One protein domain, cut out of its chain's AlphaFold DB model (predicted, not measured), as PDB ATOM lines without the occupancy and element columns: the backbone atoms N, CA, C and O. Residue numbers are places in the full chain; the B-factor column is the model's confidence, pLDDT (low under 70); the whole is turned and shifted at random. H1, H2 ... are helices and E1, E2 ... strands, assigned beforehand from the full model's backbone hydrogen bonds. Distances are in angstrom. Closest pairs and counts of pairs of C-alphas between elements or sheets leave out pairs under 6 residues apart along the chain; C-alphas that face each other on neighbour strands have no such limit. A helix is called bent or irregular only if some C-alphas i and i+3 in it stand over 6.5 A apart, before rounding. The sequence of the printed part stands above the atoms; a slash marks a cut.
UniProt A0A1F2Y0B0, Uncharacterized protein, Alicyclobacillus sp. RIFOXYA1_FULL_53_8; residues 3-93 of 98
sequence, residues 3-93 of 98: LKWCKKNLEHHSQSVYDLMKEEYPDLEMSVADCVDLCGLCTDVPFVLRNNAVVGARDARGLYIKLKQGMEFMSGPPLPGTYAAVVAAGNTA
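Overview. This is residues 3 to 93 of the 98 residues of an uncharacterized protein of Alicyclobacillus sp. RIFOXYA1_FULL_53_8 (UniProt A0A1F2Y0B0). A small, strongly twisted sheet of four strands has two helices, H1 and H3, packed over one of its faces, while a thin arm leads from H3 to a lone helix, H4, far from the rest. Residues 71 to 76 and 79 to 84 stick out free, and this arm with H4 makes the length; short H2 only grazes the sheet. The printed part has 91 residues with four named helices and four named strands, in the order E1 H1 E2 H2 E3 E4 H3 H4; the sheet is mixed, in the order E2 E1 E3 E4, and the class is mixed, helices and strands. The whole is loose, with a radius of gyration of the C-alphas of 16.6 A and spans of 54 by 27 by 21 A.

Arrangement. E1, residues 3 to 6, is an inner strand of the sheet. H1, residues 7 to 24, is on the sheet at a height of 8.2 A, over E1 and runs along the strands, at 7 degrees to E1 on the local plane. H1 is irregular, with C-alphas 13 and 16 7.9 A apart, and has a kink of 102 degrees near residue 14. E2, residues 29 to 33, is an edge strand parallel to E1, with N 5 and O 31 at 2.8 A; E1, H1 and E2 form a strand-helix-strand unit, two parallel neighbour strands joined through a helix, with a right-handed crossover. H2, residues 39 to 44, touches H1, whose residues 8 to 12 alone take part; the closest C-alphas, of Asn 9 and Cys 42, are 4.7 A apart. E3, residues 47 to 50, is antiparallel to E1, with N 4 and O 49 at 2.8 A. E4, residues 53 to 56, forms a hairpin with E3, with N 50 and O 53 at 2.8 A. H3, residues 60 to 72, lies over E4 on the same face as H1, in two layers, helices on one face of a sheet. H3 touches H1 with residues 60 to 64 alone, the same way at a steep tilt of 45 degrees; the closest C-alphas, of Ser 14 and Ala 60, are 5.8 A apart. H4, residues 83 to 91, is not on the sheet and is apart from H3. Every O i to N i+4 pair is within hydrogen-bond range in H3 and H4; H1 has 11 of 14, and H2 has 0 of 2, with 1 of 3 O i to N i+3 pairs.

Along the chain. E1 begins at C-alpha 3, (101.857, 200.911, 231.901). From first to last C-alpha H1 measures 20.3 A, E2 13.3 A, H3 18.6 A and H4 12.5 A. H3 ends at C-alpha 72, (115.180, 195.641, 226.588), and H4 ends at C-alpha 91, (137.803, 200.909, 232.653).

Size, cuts and confidence. The two C-alphas farthest apart, of Asp 34 and Ala 93, are 54.5 A apart. The printed part has no cut and no long link. Mean pLDDT of the printed part is 89.3; residues 72 to 77 and 91 to 93 are under 70.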
ATOM      1  N   LEU A   3     102.636 200.574 233.084       96.31
ATOM      2  CA  LEU A   3     101.857 200.911 231.901       96.31
ATOM      3  C   LEU A   3     100.430 201.277 232.310       96.31
ATOM      4  O   LEU A   3      99.766 200.538 233.037       96.31
ATOM      5  N   LYS A   4      99.942 202.417 231.827       97.75
ATOM      6  CA  LYS A   4      98.557 202.854 232.005       97.75
ATOM      7  C   LYS A   4      97.871 202.964 230.649       97.75
ATOM      8  O   LYS A   4      98.325 203.694 229.766       97.75
ATOM      9  N   TRP A   5      96.767 202.244 230.513       97.88
ATOM     10  CA  TRP A   5      95.997 202.112 229.285       97.88
ATOM     11  C   TRP A   5      94.693 202.897 229.373       97.88
ATOM     12  O   TRP A   5      94.045 202.938 230.417       97.88
ATOM     13  N   CYS A   6      94.302 203.498 228.253       98.12
ATOM     14  CA  CYS A   6      92.984 204.095 228.084       98.12
ATOM     15  C   CYS A   6      92.022 203.036 227.554       98.12
ATOM     16  O   CYS A   6      92.253 202.511 226.462       98.12
ATOM     17  N   LYS A   7      90.932 202.763 228.274       97.81
ATOM     18  CA  LYS A   7      89.928 201.763 227.889       97.81
ATOM     19  C   LYS A   7      89.417 201.971 226.461       97.81
ATOM     20  O   LYS A   7      89.454 201.051 225.654       97.81
ATOM     21  N   LYS A   8      89.062 203.208 226.108       96.62
ATOM     22  CA  LYS A   8      88.586 203.535 224.757       96.62
ATOM     23  C   LYS A   8      89.653 203.321 223.673       96.62
ATOM     24  O   LYS A   8      89.337 202.897 222.569       96.62
ATOM     25  N   ASN A   9      90.931 203.579 223.973       97.56
ATOM     26  CA  ASN A   9      92.007 203.299 223.016       97.56
ATOM     27  C   ASN A   9      92.259 201.797 222.844       97.56
ATOM     28  O   ASN A   9      92.597 201.367 221.744       97.56
ATOM     29  N   LEU A  10      92.100 201.005 223.912       97.56
ATOM     30  CA  LEU A  10      92.160 199.546 223.820       97.56
ATOM     31  C   LEU A  10      91.101 199.045 222.839       97.56
ATOM     32  O   LEU A  10      91.455 198.371 221.877       97.56
ATOM     33  N   GLU A  11      89.850 199.469 223.026       96.31
ATOM     34  CA  GLU A  11      88.713 199.095 222.175       96.31
ATOM     35  C   GLU A  11      88.929 199.446 220.693       96.31
ATOM     36  O   GLU A  11      88.506 198.692 219.819       96.31
ATOM     37  N   HIS A  12      89.592 200.569 220.392       95.00
ATOM     38  CA  HIS A  12      89.821 201.000 219.010       95.00
ATOM     39  C   HIS A  12      91.082 200.416 218.364       95.00
ATOM     40  O   HIS A  12      91.044 200.060 217.188       95.00
ATOM     41  N   HIS A  13      92.199 200.352 219.096       96.56
ATOM     42  CA  HIS A  13      93.526 200.198 218.482       96.56
ATOM     43  C   HIS A  13      94.461 199.235 219.212       96.56
ATOM     44  O   HIS A  13      95.252 198.546 218.569       96.56
ATOM     45  N   SER A  14      94.424 199.223 220.546       96.94
ATOM     46  CA  SER A  14      95.544 198.718 221.354       96.94
ATOM     47  C   SER A  14      95.275 197.401 222.088       96.94
ATOM     48  O   SER A  14      96.191 196.893 222.735       96.94
ATOM     49  N   GLN A  15      94.066 196.828 221.996       98.12
ATOM     50  CA  GLN A  15      93.687 195.615 222.740       98.12
ATOM     51  C   GLN A  15      94.661 194.448 222.519       98.12
ATOM     52  O   GLN A  15      95.154 193.871 223.482       98.12
ATOM     53  N   SER A  16      95.017 194.159 221.265       97.69
ATOM     54  CA  SER A  16      95.935 193.060 220.938       97.69
ATOM     55  C   SER A  16      97.332 193.240 221.538       97.69
ATOM     56  O   SER A  16      97.976 192.261 221.904       97.69
ATOM     57  N   VAL A  17      97.799 194.485 221.675       97.81
ATOM     58  CA  VAL A  17      99.084 194.793 222.317       97.81
ATOM     59  C   VAL A  17      98.987 194.581 223.820       97.81
ATOM     60  O   VAL A  17      99.895 194.009 224.410       97.81
ATOM     61  N   TYR A  18      97.898 195.031 224.443       97.81
ATOM     62  CA  TYR A  18      97.663 194.823 225.868       97.81
ATOM     63  C   TYR A  18      97.648 193.331 226.226       97.81
ATOM     64  O   TYR A  18      98.337 192.933 227.166       97.81
ATOM     65  N   ASP A  19      96.924 192.515 225.457       97.69
ATOM     66  CA  ASP A  19      96.821 191.074 225.701       97.69
ATOM     67  C   ASP A  19      98.186 190.388 225.566       97.69
ATOM     68  O   ASP A  19      98.601 189.663 226.470       97.69
ATOM     69  N   LEU A  20      98.931 190.703 224.500       96.25
ATOM     70  CA  LEU A  20     100.265 190.147 224.277       96.25
ATOM     71  C   LEU A  20     101.259 190.562 225.371       96.25
ATOM     72  O   LEU A  20     102.035 189.744 225.849       96.25
ATOM     73  N   MET A  21     101.221 191.822 225.811       94.69
ATOM     74  CA  MET A  21     102.079 192.300 226.901       94.69
ATOM     75  C   MET A  21     101.773 191.589 228.220       94.69
ATOM     76  O   MET A  21     102.693 191.282 228.972       94.69
ATOM     77  N   LYS A  22     100.494 191.314 228.493       94.56
ATOM     78  CA  LYS A  22     100.066 190.583 229.687       94.56
ATOM     79  C   LYS A  22     100.476 189.107 229.640       94.56
ATOM     80  O   LYS A  22     100.770 188.538 230.687       94.56
ATOM     81  N   GLU A  23     100.490 188.503 228.453       95.44
ATOM     82  CA  GLU A  23     100.959 187.131 228.233       95.44
ATOM     83  C   GLU A  23     102.486 187.015 228.369       95.44
ATOM     84  O   GLU A  23     102.974 186.158 229.102       95.44
ATOM     85  N   GLU A  24     103.243 187.888 227.701       93.75
ATOM     86  CA  GLU A  24     104.711 187.827 227.680       93.75
ATOM     87  C   GLU A  24     105.364 188.351 228.968       93.75
ATOM     88  O   GLU A  24     106.454 187.907 229.335       93.75
ATOM     89  N   TYR A  25     104.716 189.296 229.653       92.19
ATOM     90  CA  TYR A  25     105.248 189.968 230.839       92.19
ATOM     91  C   TYR A  25     104.204 189.997 231.967       92.19
ATOM     92  O   TYR A  25     103.732 191.071 232.340       92.19
ATOM     93  N   PRO A  26     103.842 188.839 232.552       91.56
ATOM     94  CA  PRO A  26     102.799 188.761 233.579       91.56
ATOM     95  C   PRO A  26     103.125 189.562 234.850       91.56
ATOM     96  O   PRO A  26     102.213 190.012 235.541       91.56
ATOM     97  N   ASP A  27     104.412 189.784 235.130       90.88
ATOM     98  CA  ASP A  27     104.885 190.573 236.275       90.88
ATOM     99  C   ASP A  27     104.917 192.091 235.999       90.88
ATOM    100  O   ASP A  27     105.251 192.887 236.882       90.88
ATOM    101  N   LEU A  28     104.607 192.524 234.770       90.88
ATOM    102  CA  LEU A  28     104.579 193.940 234.414       90.88
ATOM    103  C   LEU A  28     103.346 194.613 235.019       90.88
ATOM    104  O   LEU A  28     102.205 194.241 234.756       90.88
ATOM    105  N   GLU A  29     103.572 195.678 235.785       93.69
ATOM    106  CA  GLU A  29     102.488 196.462 236.366       93.69
ATOM    107  C   GLU A  29     101.707 197.203 235.267       93.69
ATOM    108  O   GLU A  29     102.179 198.182 234.675       93.69
ATOM    109  N   MET A  30     100.488 196.735 235.001       95.81
ATOM    110  CA  MET A  30      99.589 197.288 233.994       95.81
ATOM    111  C   MET A  30      98.265 197.700 234.638       95.81
ATOM    112  O   MET A  30      97.644 196.936 235.372       95.81
ATOM    113  N   SER A  31      97.808 198.914 234.333       97.12
ATOM    114  CA  SER A  31      96.531 199.455 234.804       97.12
ATOM    115  C   SER A  31      95.684 199.930 233.631       97.12
ATOM    116  O   SER A  31      96.206 200.463 232.651       97.12
ATOM    117  N   VAL A  32      94.369 199.756 233.732       97.94
ATOM    118  CA  VAL A  32      93.406 200.273 232.755       97.94
ATOM    119  C   VAL A  32      92.577 201.348 233.440       97.94
ATOM    120  O   VAL A  32      92.009 201.112 234.504       97.94
ATOM    121  N   ALA A  33      92.526 202.529 232.837       96.94
ATOM    122  CA  ALA A  33      91.668 203.628 233.255       96.94
ATOM    123  C   ALA A  33      90.584 203.862 232.198       96.94
ATOM    124  O   ALA A  33      90.827 203.663 231.004       96.94
ATOM    125  N   ASP A  34      89.407 204.327 232.622       96.44
ATOM    126  CA  ASP A  34      88.315 204.661 231.698       96.44
ATOM    127  C   ASP A  34      88.754 205.711 230.663       96.44
ATOM    128  O   ASP A  34      88.459 205.581 229.473       96.44
ATOM    129  N   CYS A  35      89.533 206.705 231.099       95.12
ATOM    130  CA  CYS A  35      90.171 207.708 230.254       95.12
ATOM    131  C   CYS A  35      91.543 208.105 230.823       95.12
ATOM    132  O   CYS A  35      91.798 207.970 232.019       95.12
ATOM    133  N   VAL A  36      92.423 208.610 229.956       95.88
ATOM    134  CA  VAL A  36      93.732 209.197 230.319       95.88
ATOM    135  C   VAL A  36      93.897 210.616 229.759       95.88
ATOM    136  O   VAL A  36      95.014 211.078 229.552       95.88
ATOM    137  N   ASP A  37      92.775 211.271 229.450       94.00
ATOM    138  CA  ASP A  37      92.667 212.659 228.976       94.00
ATOM    139  C   ASP A  37      93.433 212.978 227.680       94.00
ATOM    140  O   ASP A  37      93.822 214.110 227.411       94.00
ATOM    141  N   LEU A  38      93.591 211.965 226.822       92.50
ATOM    142  CA  LEU A  38      94.221 212.060 225.499       92.50
ATOM    143  C   LEU A  38      93.234 211.698 224.379       92.50
ATOM    144  O   LEU A  38      93.564 210.951 223.461       92.50
ATOM    145  N   CYS A  39      91.993 212.190 224.462       84.44
ATOM    146  CA  CYS A  39      90.889 211.735 223.609       84.44
ATOM    147  C   CYS A  39      91.090 211.956 222.100       84.44
ATOM    148  O   CYS A  39      90.601 211.153 221.319       84.44
ATOM    149  N   GLY A  40      91.829 212.990 221.684       87.69
ATOM    150  CA  GLY A  40      92.193 213.155 220.269       87.69
ATOM    151  C   GLY A  40      93.170 212.077 219.793       87.69
ATOM    152  O   GLY A  40      93.028 211.532 218.712       87.69
ATOM    153  N   LEU A  41      94.118 211.681 220.645       91.94
ATOM    154  CA  LEU A  41      95.052 210.603 220.324       91.94
ATOM    155  C   LEU A  41      94.371 209.227 220.370       91.94
ATOM    156  O   LEU A  41      94.717 208.337 219.598       91.94
ATOM    157  N   CYS A  42      93.403 209.048 221.278       90.81
ATOM    158  CA  CYS A  42      92.803 207.746 221.554       90.81
ATOM    159  C   CYS A  42      91.937 207.191 220.433       90.81
ATOM    160  O   CYS A  42      91.778 205.971 220.360       90.81
ATOM    161  N   THR A  43      91.422 208.063 219.573       93.94
ATOM    162  CA  THR A  43      90.676 207.696 218.371       93.94
ATOM    163  C   THR A  43      91.569 207.538 217.151       93.94
ATOM    164  O   THR A  43      91.184 206.825 216.231       93.94
ATOM    165  N   ASP A  44      92.761 208.130 217.156       95.38
ATOM    166  CA  ASP A  44      93.573 208.267 215.946       95.38
ATOM    167  C   ASP A  44      94.629 207.170 215.820       95.38
ATOM    168  O   ASP A  44      94.864 206.656 214.726       95.38
ATOM    169  N   VAL A  45      95.280 206.811 216.931       97.00
ATOM    170  CA  VAL A  45      96.412 205.880 216.930       97.00
ATOM    171  C   VAL A  45      96.479 205.024 218.201       97.00
ATOM    172  O   VAL A  45      96.017 205.438 219.270       97.00
ATOM    173  N   PRO A  46      97.107 203.838 218.141       97.94
ATOM    174  CA  PRO A  46      97.421 203.056 219.330       97.94
ATOM    175  C   PRO A  46      98.469 203.750 220.204       97.94
ATOM    176  O   PRO A  46      99.529 204.172 219.721       97.94
ATOM    177  N   PHE A  47      98.203 203.822 221.510       98.06
ATOM    178  CA  PHE A  47      99.149 204.348 222.488       98.06
ATOM    179  C   PHE A  47      98.983 203.729 223.886       98.06
ATOM    180  O   PHE A  47      97.964 203.130 224.223       98.06
ATOM    181  N   VAL A  48      99.993 203.940 224.728       97.75
ATOM    182  CA  VAL A  48      99.967 203.668 226.169       97.75
ATOM    183  C   VAL A  48     100.757 204.746 226.910       97.75
ATOM    184  O   VAL A  48     101.642 205.386 226.337       97.75
ATOM    185  N   LEU A  49     100.464 204.949 228.193       97.06
ATOM    186  CA  LEU A  49     101.316 205.741 229.072       97.06
ATOM    187  C   LEU A  49     102.326 204.835 229.777       97.06
ATOM    188  O   LEU A  49     101.939 203.976 230.566       97.06
ATOM    189  N   ARG A  50     103.619 205.055 229.544       94.50
ATOM    190  CA  ARG A  50     104.716 204.417 230.282       94.50
ATOM    191  C   ARG A  50     105.282 205.426 231.269       94.50
ATOM    192  O   ARG A  50     105.842 206.431 230.840       94.50
ATOM    193  N   ASN A  51     105.146 205.182 232.573       91.25
ATOM    194  CA  ASN A  51     105.527 206.152 233.610       91.25
ATOM    195  C   ASN A  51     104.949 207.564 233.330       91.25
ATOM    196  O   ASN A  51     105.664 208.560 233.393       91.25
ATOM    197  N   ASN A  52     103.661 207.637 232.965       91.75
ATOM    198  CA  ASN A  52     102.938 208.849 232.536       91.75
ATOM    199  C   ASN A  52     103.439 209.537 231.244       91.75
ATOM    200  O   ASN A  52     102.865 210.549 230.851       91.75
ATOM    201  N   ALA A  53     104.438 208.995 230.544       94.38
ATOM    202  CA  ALA A  53     104.847 209.480 229.228       94.38
ATOM    203  C   ALA A  53     104.129 208.716 228.107       94.38
ATOM    204  O   ALA A  53     103.993 207.493 228.166       94.38
ATOM    205  N   VAL A  54     103.692 209.427 227.066       96.25
ATOM    206  CA  VAL A  54     103.005 208.819 225.918       96.25
ATOM    207  C   VAL A  54     103.988 208.021 225.069       96.25
ATOM    208  O   VAL A  54     104.975 208.554 224.565       96.25
ATOM    209  N   VAL A  55     103.666 206.750 224.842       96.94
ATOM    210  CA  VAL A  55     104.295 205.903 223.830       96.94
ATOM    211  C   VAL A  55     103.219 205.531 222.821       96.94
ATOM    212  O   VAL A  55     102.270 204.830 223.156       96.94
ATOM    213  N   GLY A  56     103.355 206.023 221.592       96.62
ATOM    214  CA  GLY A  56     102.401 205.784 220.508       96.62
ATOM    215  C   GLY A  56     103.081 205.317 219.226       96.62
ATOM    216  O   GLY A  56     104.290 205.508 219.029       96.62
ATOM    217  N   ALA A  57     102.308 204.712 218.334       97.38
ATOM    218  CA  ALA A  57     102.764 204.278 217.018       97.38
ATOM    219  C   ALA A  57     101.646 204.400 215.982       97.38
ATOM    220  O   ALA A  57     100.506 204.665 216.327       97.38
ATOM    221  N   ARG A  58     101.976 204.197 214.705       96.19
ATOM    222  CA  ARG A  58     100.986 204.234 213.620       96.19
ATOM    223  C   ARG A  58      99.974 203.085 213.700       96.19
ATOM    224  O   ARG A  58      98.842 203.252 213.272       96.19
ATOM    225  N   ASP A  59     100.398 201.933 214.211       97.12
ATOM    226  CA  ASP A  59      99.595 200.718 214.321       97.12
ATOM    227  C   ASP A  59     100.001 199.892 215.555       97.12
ATOM    228  O   ASP A  59     101.006 200.174 216.221       97.12
ATOM    229  N   ALA A  60      99.182 198.888 215.883       96.75
ATOM    230  CA  ALA A  60      99.348 198.046 217.068       96.75
ATOM    231  C   ALA A  60     100.712 197.336 217.083       96.75
ATOM    232  O   ALA A  60     101.390 197.281 218.110       96.75
ATOM    233  N   ARG A  61     101.167 196.859 215.917       96.62
ATOM    234  CA  ARG A  61     102.469 196.198 215.774       96.62
ATOM    235  C   ARG A  61     103.613 197.150 216.122       96.62
ATOM    236  O   ARG A  61     104.519 196.778 216.866       96.62
ATOM    237  N   GLY A  62     103.575 198.372 215.601       97.44
ATOM    238  CA  GLY A  62     104.556 199.404 215.899       97.44
ATOM    239  C   GLY A  62     104.564 199.782 217.378       97.44
ATOM    240  O   GLY A  62     105.638 200.021 217.931       97.44
ATOM    241  N   LEU A  63     103.396 199.799 218.032       97.75
ATOM    242  CA  LEU A  63     103.306 200.069 219.467       97.75
ATOM    243  C   LEU A  63     104.002 198.964 220.269       97.75
ATOM    244  O   LEU A  63     104.853 199.270 221.103       97.75
ATOM    245  N   TYR A  64     103.706 197.695 219.969       96.06
ATOM    246  CA  TYR A  64     104.346 196.552 220.623       96.06
ATOM    247  C   TYR A  64     105.875 196.576 220.468       96.06
ATOM    248  O   TYR A  64     106.595 196.483 221.461       96.06
ATOM    249  N   ILE A  65     106.389 196.796 219.249       95.12
ATOM    250  CA  ILE A  65     107.841 196.861 218.995       95.12
ATOM    251  C   ILE A  65     108.502 197.954 219.845       95.12
ATOM    252  O   ILE A  65     109.537 197.709 220.465       95.12
ATOM    253  N   LYS A  66     107.900 199.150 219.916       94.62
ATOM    254  CA  LYS A  66     108.429 200.253 220.734       94.62
ATOM    255  C   LYS A  66     108.444 199.920 222.223       94.62
ATOM    256  O   LYS A  66     109.392 200.286 222.916       94.62
ATOM    257  N   LEU A  67     107.404 199.251 222.721       93.56
ATOM    258  CA  LEU A  67     107.348 198.823 224.117       93.56
ATOM    259  C   LEU A  67     108.441 197.802 224.417       93.56
ATOM    260  O   LEU A  67     109.198 198.005 225.363       93.56
ATOM    261  N   LYS A  68     108.591 196.785 223.567       91.19
ATOM    262  CA  LYS A  68     109.624 195.757 223.699       91.19
ATOM    263  C   LYS A  68     111.035 196.347 223.732       91.19
ATOM    264  O   LYS A  68     111.753 196.156 224.709       91.19
ATOM    265  N   GLN A  69     111.382 197.180 222.752       88.94
ATOM    266  CA  GLN A  69     112.673 197.884 222.716       88.94
ATOM    267  C   GLN A  69     112.893 198.760 223.956       88.94
ATOM    268  O   GLN A  69     113.996 198.858 224.490       88.94
ATOM    269  N   GLY A  70     111.826 199.400 224.437       82.94
ATOM    270  CA  GLY A  70     111.855 200.219 225.639       82.94
ATOM    271  C   GLY A  70     112.070 199.434 226.938       82.94
ATOM    272  O   GLY A  70     112.511 200.038 227.919       82.94
ATOM    273  N   MET A  71     111.758 198.135 226.948       76.25
ATOM    274  CA  MET A  71     111.963 197.208 228.068       76.25
ATOM    275  C   MET A  71     113.319 196.491 228.004       76.25
ATOM    276  O   MET A  71     113.884 196.176 229.045       76.25
ATOM    277  N   GLU A  72     113.879 196.297 226.807       69.00
ATOM    278  CA  GLU A  72     115.180 195.641 226.588       69.00
ATOM    279  C   GLU A  72     116.392 196.492 227.040       69.00
ATOM    280  O   GLU A  72     117.503 195.986 227.178       69.00
ATOM    281  N   PHE A  73     116.205 197.786 227.326       56.69
ATOM    282  CA  PHE A  73     117.293 198.773 227.423       56.69
ATOM    283  C   PHE A  73     118.197 198.721 228.678       56.69
ATOM    284  O   PHE A  73     118.968 199.651 228.896       56.69
ATOM    285  N   MET A  74     118.148 197.681 229.518       50.72
ATOM    286  CA  MET A  74     119.031 197.583 230.701       50.72
ATOM    287  C   MET A  74     120.091 196.475 230.633       50.72
ATOM    288  O   MET A  74     120.871 196.343 231.572       50.72
ATOM    289  N   SER A  75     120.166 195.702 229.546       56.41
ATOM    290  CA  SER A  75     121.145 194.608 229.400       56.41
ATOM    291  C   SER A  75     122.131 194.776 228.236       56.41
ATOM    292  O   SER A  75     123.065 193.985 228.115       56.41
ATOM    293  N   GLY A  76     121.953 195.791 227.384       62.81
ATOM    294  CA  GLY A  76     122.833 196.050 226.241       62.81
ATOM    295  C   GLY A  76     124.068 196.894 226.595       62.81
ATOM    296  O   GLY A  76     123.994 197.734 227.496       62.81
ATOM    297  N   PRO A  77     125.204 196.720 225.888       68.94
ATOM    298  CA  PRO A  77     126.355 197.602 226.042       68.94
ATOM    299  C   PRO A  77     125.988 199.044 225.649       68.94
ATOM    300  O   PRO A  77     125.105 199.255 224.810       68.94
ATOM    301  N   PRO A  78     126.659 200.053 226.230       77.06
ATOM    302  CA  PRO A  78     126.427 201.446 225.875       77.06
ATOM    303  C   PRO A  78     126.633 201.673 224.372       77.06
ATOM    304  O   PRO A  78     127.544 201.109 223.764       77.06
ATOM    305  N   LEU A  79     125.790 202.520 223.773       79.44
ATOM    306  CA  LEU A  79     125.856 202.813 222.341       79.44
ATOM    307  C   LEU A  79     127.225 203.414 221.969       79.44
ATOM    308  O   LEU A  79     127.712 204.299 222.686       79.44
ATOM    309  N   PRO A  80     127.842 202.987 220.851       81.69
ATOM    310  CA  PRO A  80     129.137 203.504 220.425       81.69
ATOM    311  C   PRO A  80     129.081 205.022 220.214       81.69
ATOM    312  O   PRO A  80     128.088 205.563 219.732       81.69
ATOM    313  N   GLY A  81     130.152 205.719 220.606       81.94
ATOM    314  CA  GLY A  81     130.242 207.182 220.519       81.94
ATOM    315  C   GLY A  81     129.555 207.948 221.656       81.94
ATOM    316  O   GLY A  81     129.603 209.174 221.673       81.94
ATOM    317  N   THR A  82     128.944 207.263 222.627       84.88
ATOM    318  CA  THR A  82     128.427 207.906 223.845       84.88
ATOM    319  C   THR A  82     129.503 208.036 224.923       84.88
ATOM    320  O   THR A  82     130.445 207.245 224.977       84.88
ATOM    321  N   TYR A  83     129.337 208.993 225.845       82.38
ATOM    322  CA  TYR A  83     130.215 209.130 227.016       82.38
ATOM    323  C   TYR A  83     130.292 207.830 227.834       82.38
ATOM    324  O   TYR A  83     131.375 207.400 228.220       82.38
ATOM    325  N   ALA A  84     129.155 207.152 228.021       82.75
ATOM    326  CA  ALA A  84     129.099 205.861 228.703       82.75
ATOM    327  C   ALA A  84     129.949 204.786 228.003       82.75
ATOM    328  O   ALA A  84     130.608 204.003 228.680       82.75
ATOM    329  N   ALA A  85     129.986 204.772 226.665       85.38
ATOM    330  CA  ALA A  85     130.832 203.851 225.909       85.38
ATOM    331  C   ALA A  85     132.327 204.159 226.070       85.38
ATOM    332  O   ALA A  85     133.119 203.236 226.242       85.38
ATOM    333  N   VAL A  86     132.710 205.441 226.081       83.06
ATOM    334  CA  VAL A  86     134.105 205.856 226.320       83.06
ATOM    335  C   VAL A  86     134.561 205.459 227.726       83.06
ATOM    336  O   VAL A  86     135.641 204.896 227.887       83.06
ATOM    337  N   VAL A  87     133.726 205.689 228.742       83.06
ATOM    338  CA  VAL A  87     134.032 205.316 230.132       83.06
ATOM    339  C   VAL A  87     134.109 203.796 230.303       83.06
ATOM    340  O   VAL A  87     135.037 203.302 230.940       83.06
ATOM    341  N   ALA A  88     133.179 203.042 229.708       79.81
ATOM    342  CA  ALA A  88     133.201 201.580 229.755       79.81
ATOM    343  C   ALA A  88     134.468 200.994 229.105       79.81
ATOM    344  O   ALA A  88     135.066 200.082 229.671       79.81
ATOM    345  N   ALA A  89     134.912 201.550 227.971       76.38
ATOM    346  CA  ALA A  89     136.149 201.148 227.298       76.38
ATOM    347  C   ALA A  89     137.420 201.565 228.067       76.38
ATOM    348  O   ALA A  89     138.425 200.858 228.043       76.38
ATOM    349  N   GLY A  90     137.385 202.699 228.775       70.50
ATOM    350  CA  GLY A  90     138.503 203.159 229.603       70.50
ATOM    351  C   GLY A  90     138.753 202.277 230.832       70.50
ATOM    352  O   GLY A  90     139.900 202.061 231.210       70.50
ATOM    353  N   ASN A  91     137.700 201.709 231.425       60.34
ATOM    354  CA  ASN A  91     137.803 200.909 232.653       60.34
ATOM    355  C   ASN A  91     138.369 199.490 232.431       60.34
ATOM    356  O   ASN A  91     138.810 198.846 233.382       60.34
ATOM    357  N   THR A  92     138.374 198.989 231.192       57.09
ATOM    358  CA  THR A  92     138.983 197.694 230.838       57.09
ATOM    359  C   THR A  92     140.492 197.779 230.607       57.09
ATOM    360  O   THR A  92     141.156 196.752 230.628       57.09
ATOM    361  N   ALA A  93     141.054 198.978 230.428       53.62
ATOM    362  CA  ALA A  93     142.476 199.167 230.125       53.62
ATOM    363  C   ALA A  93     143.395 199.207 231.366       53.62
ATOM    364  O   ALA A  93     144.613 199.222 231.218       53.62
TER     365      ALA A  93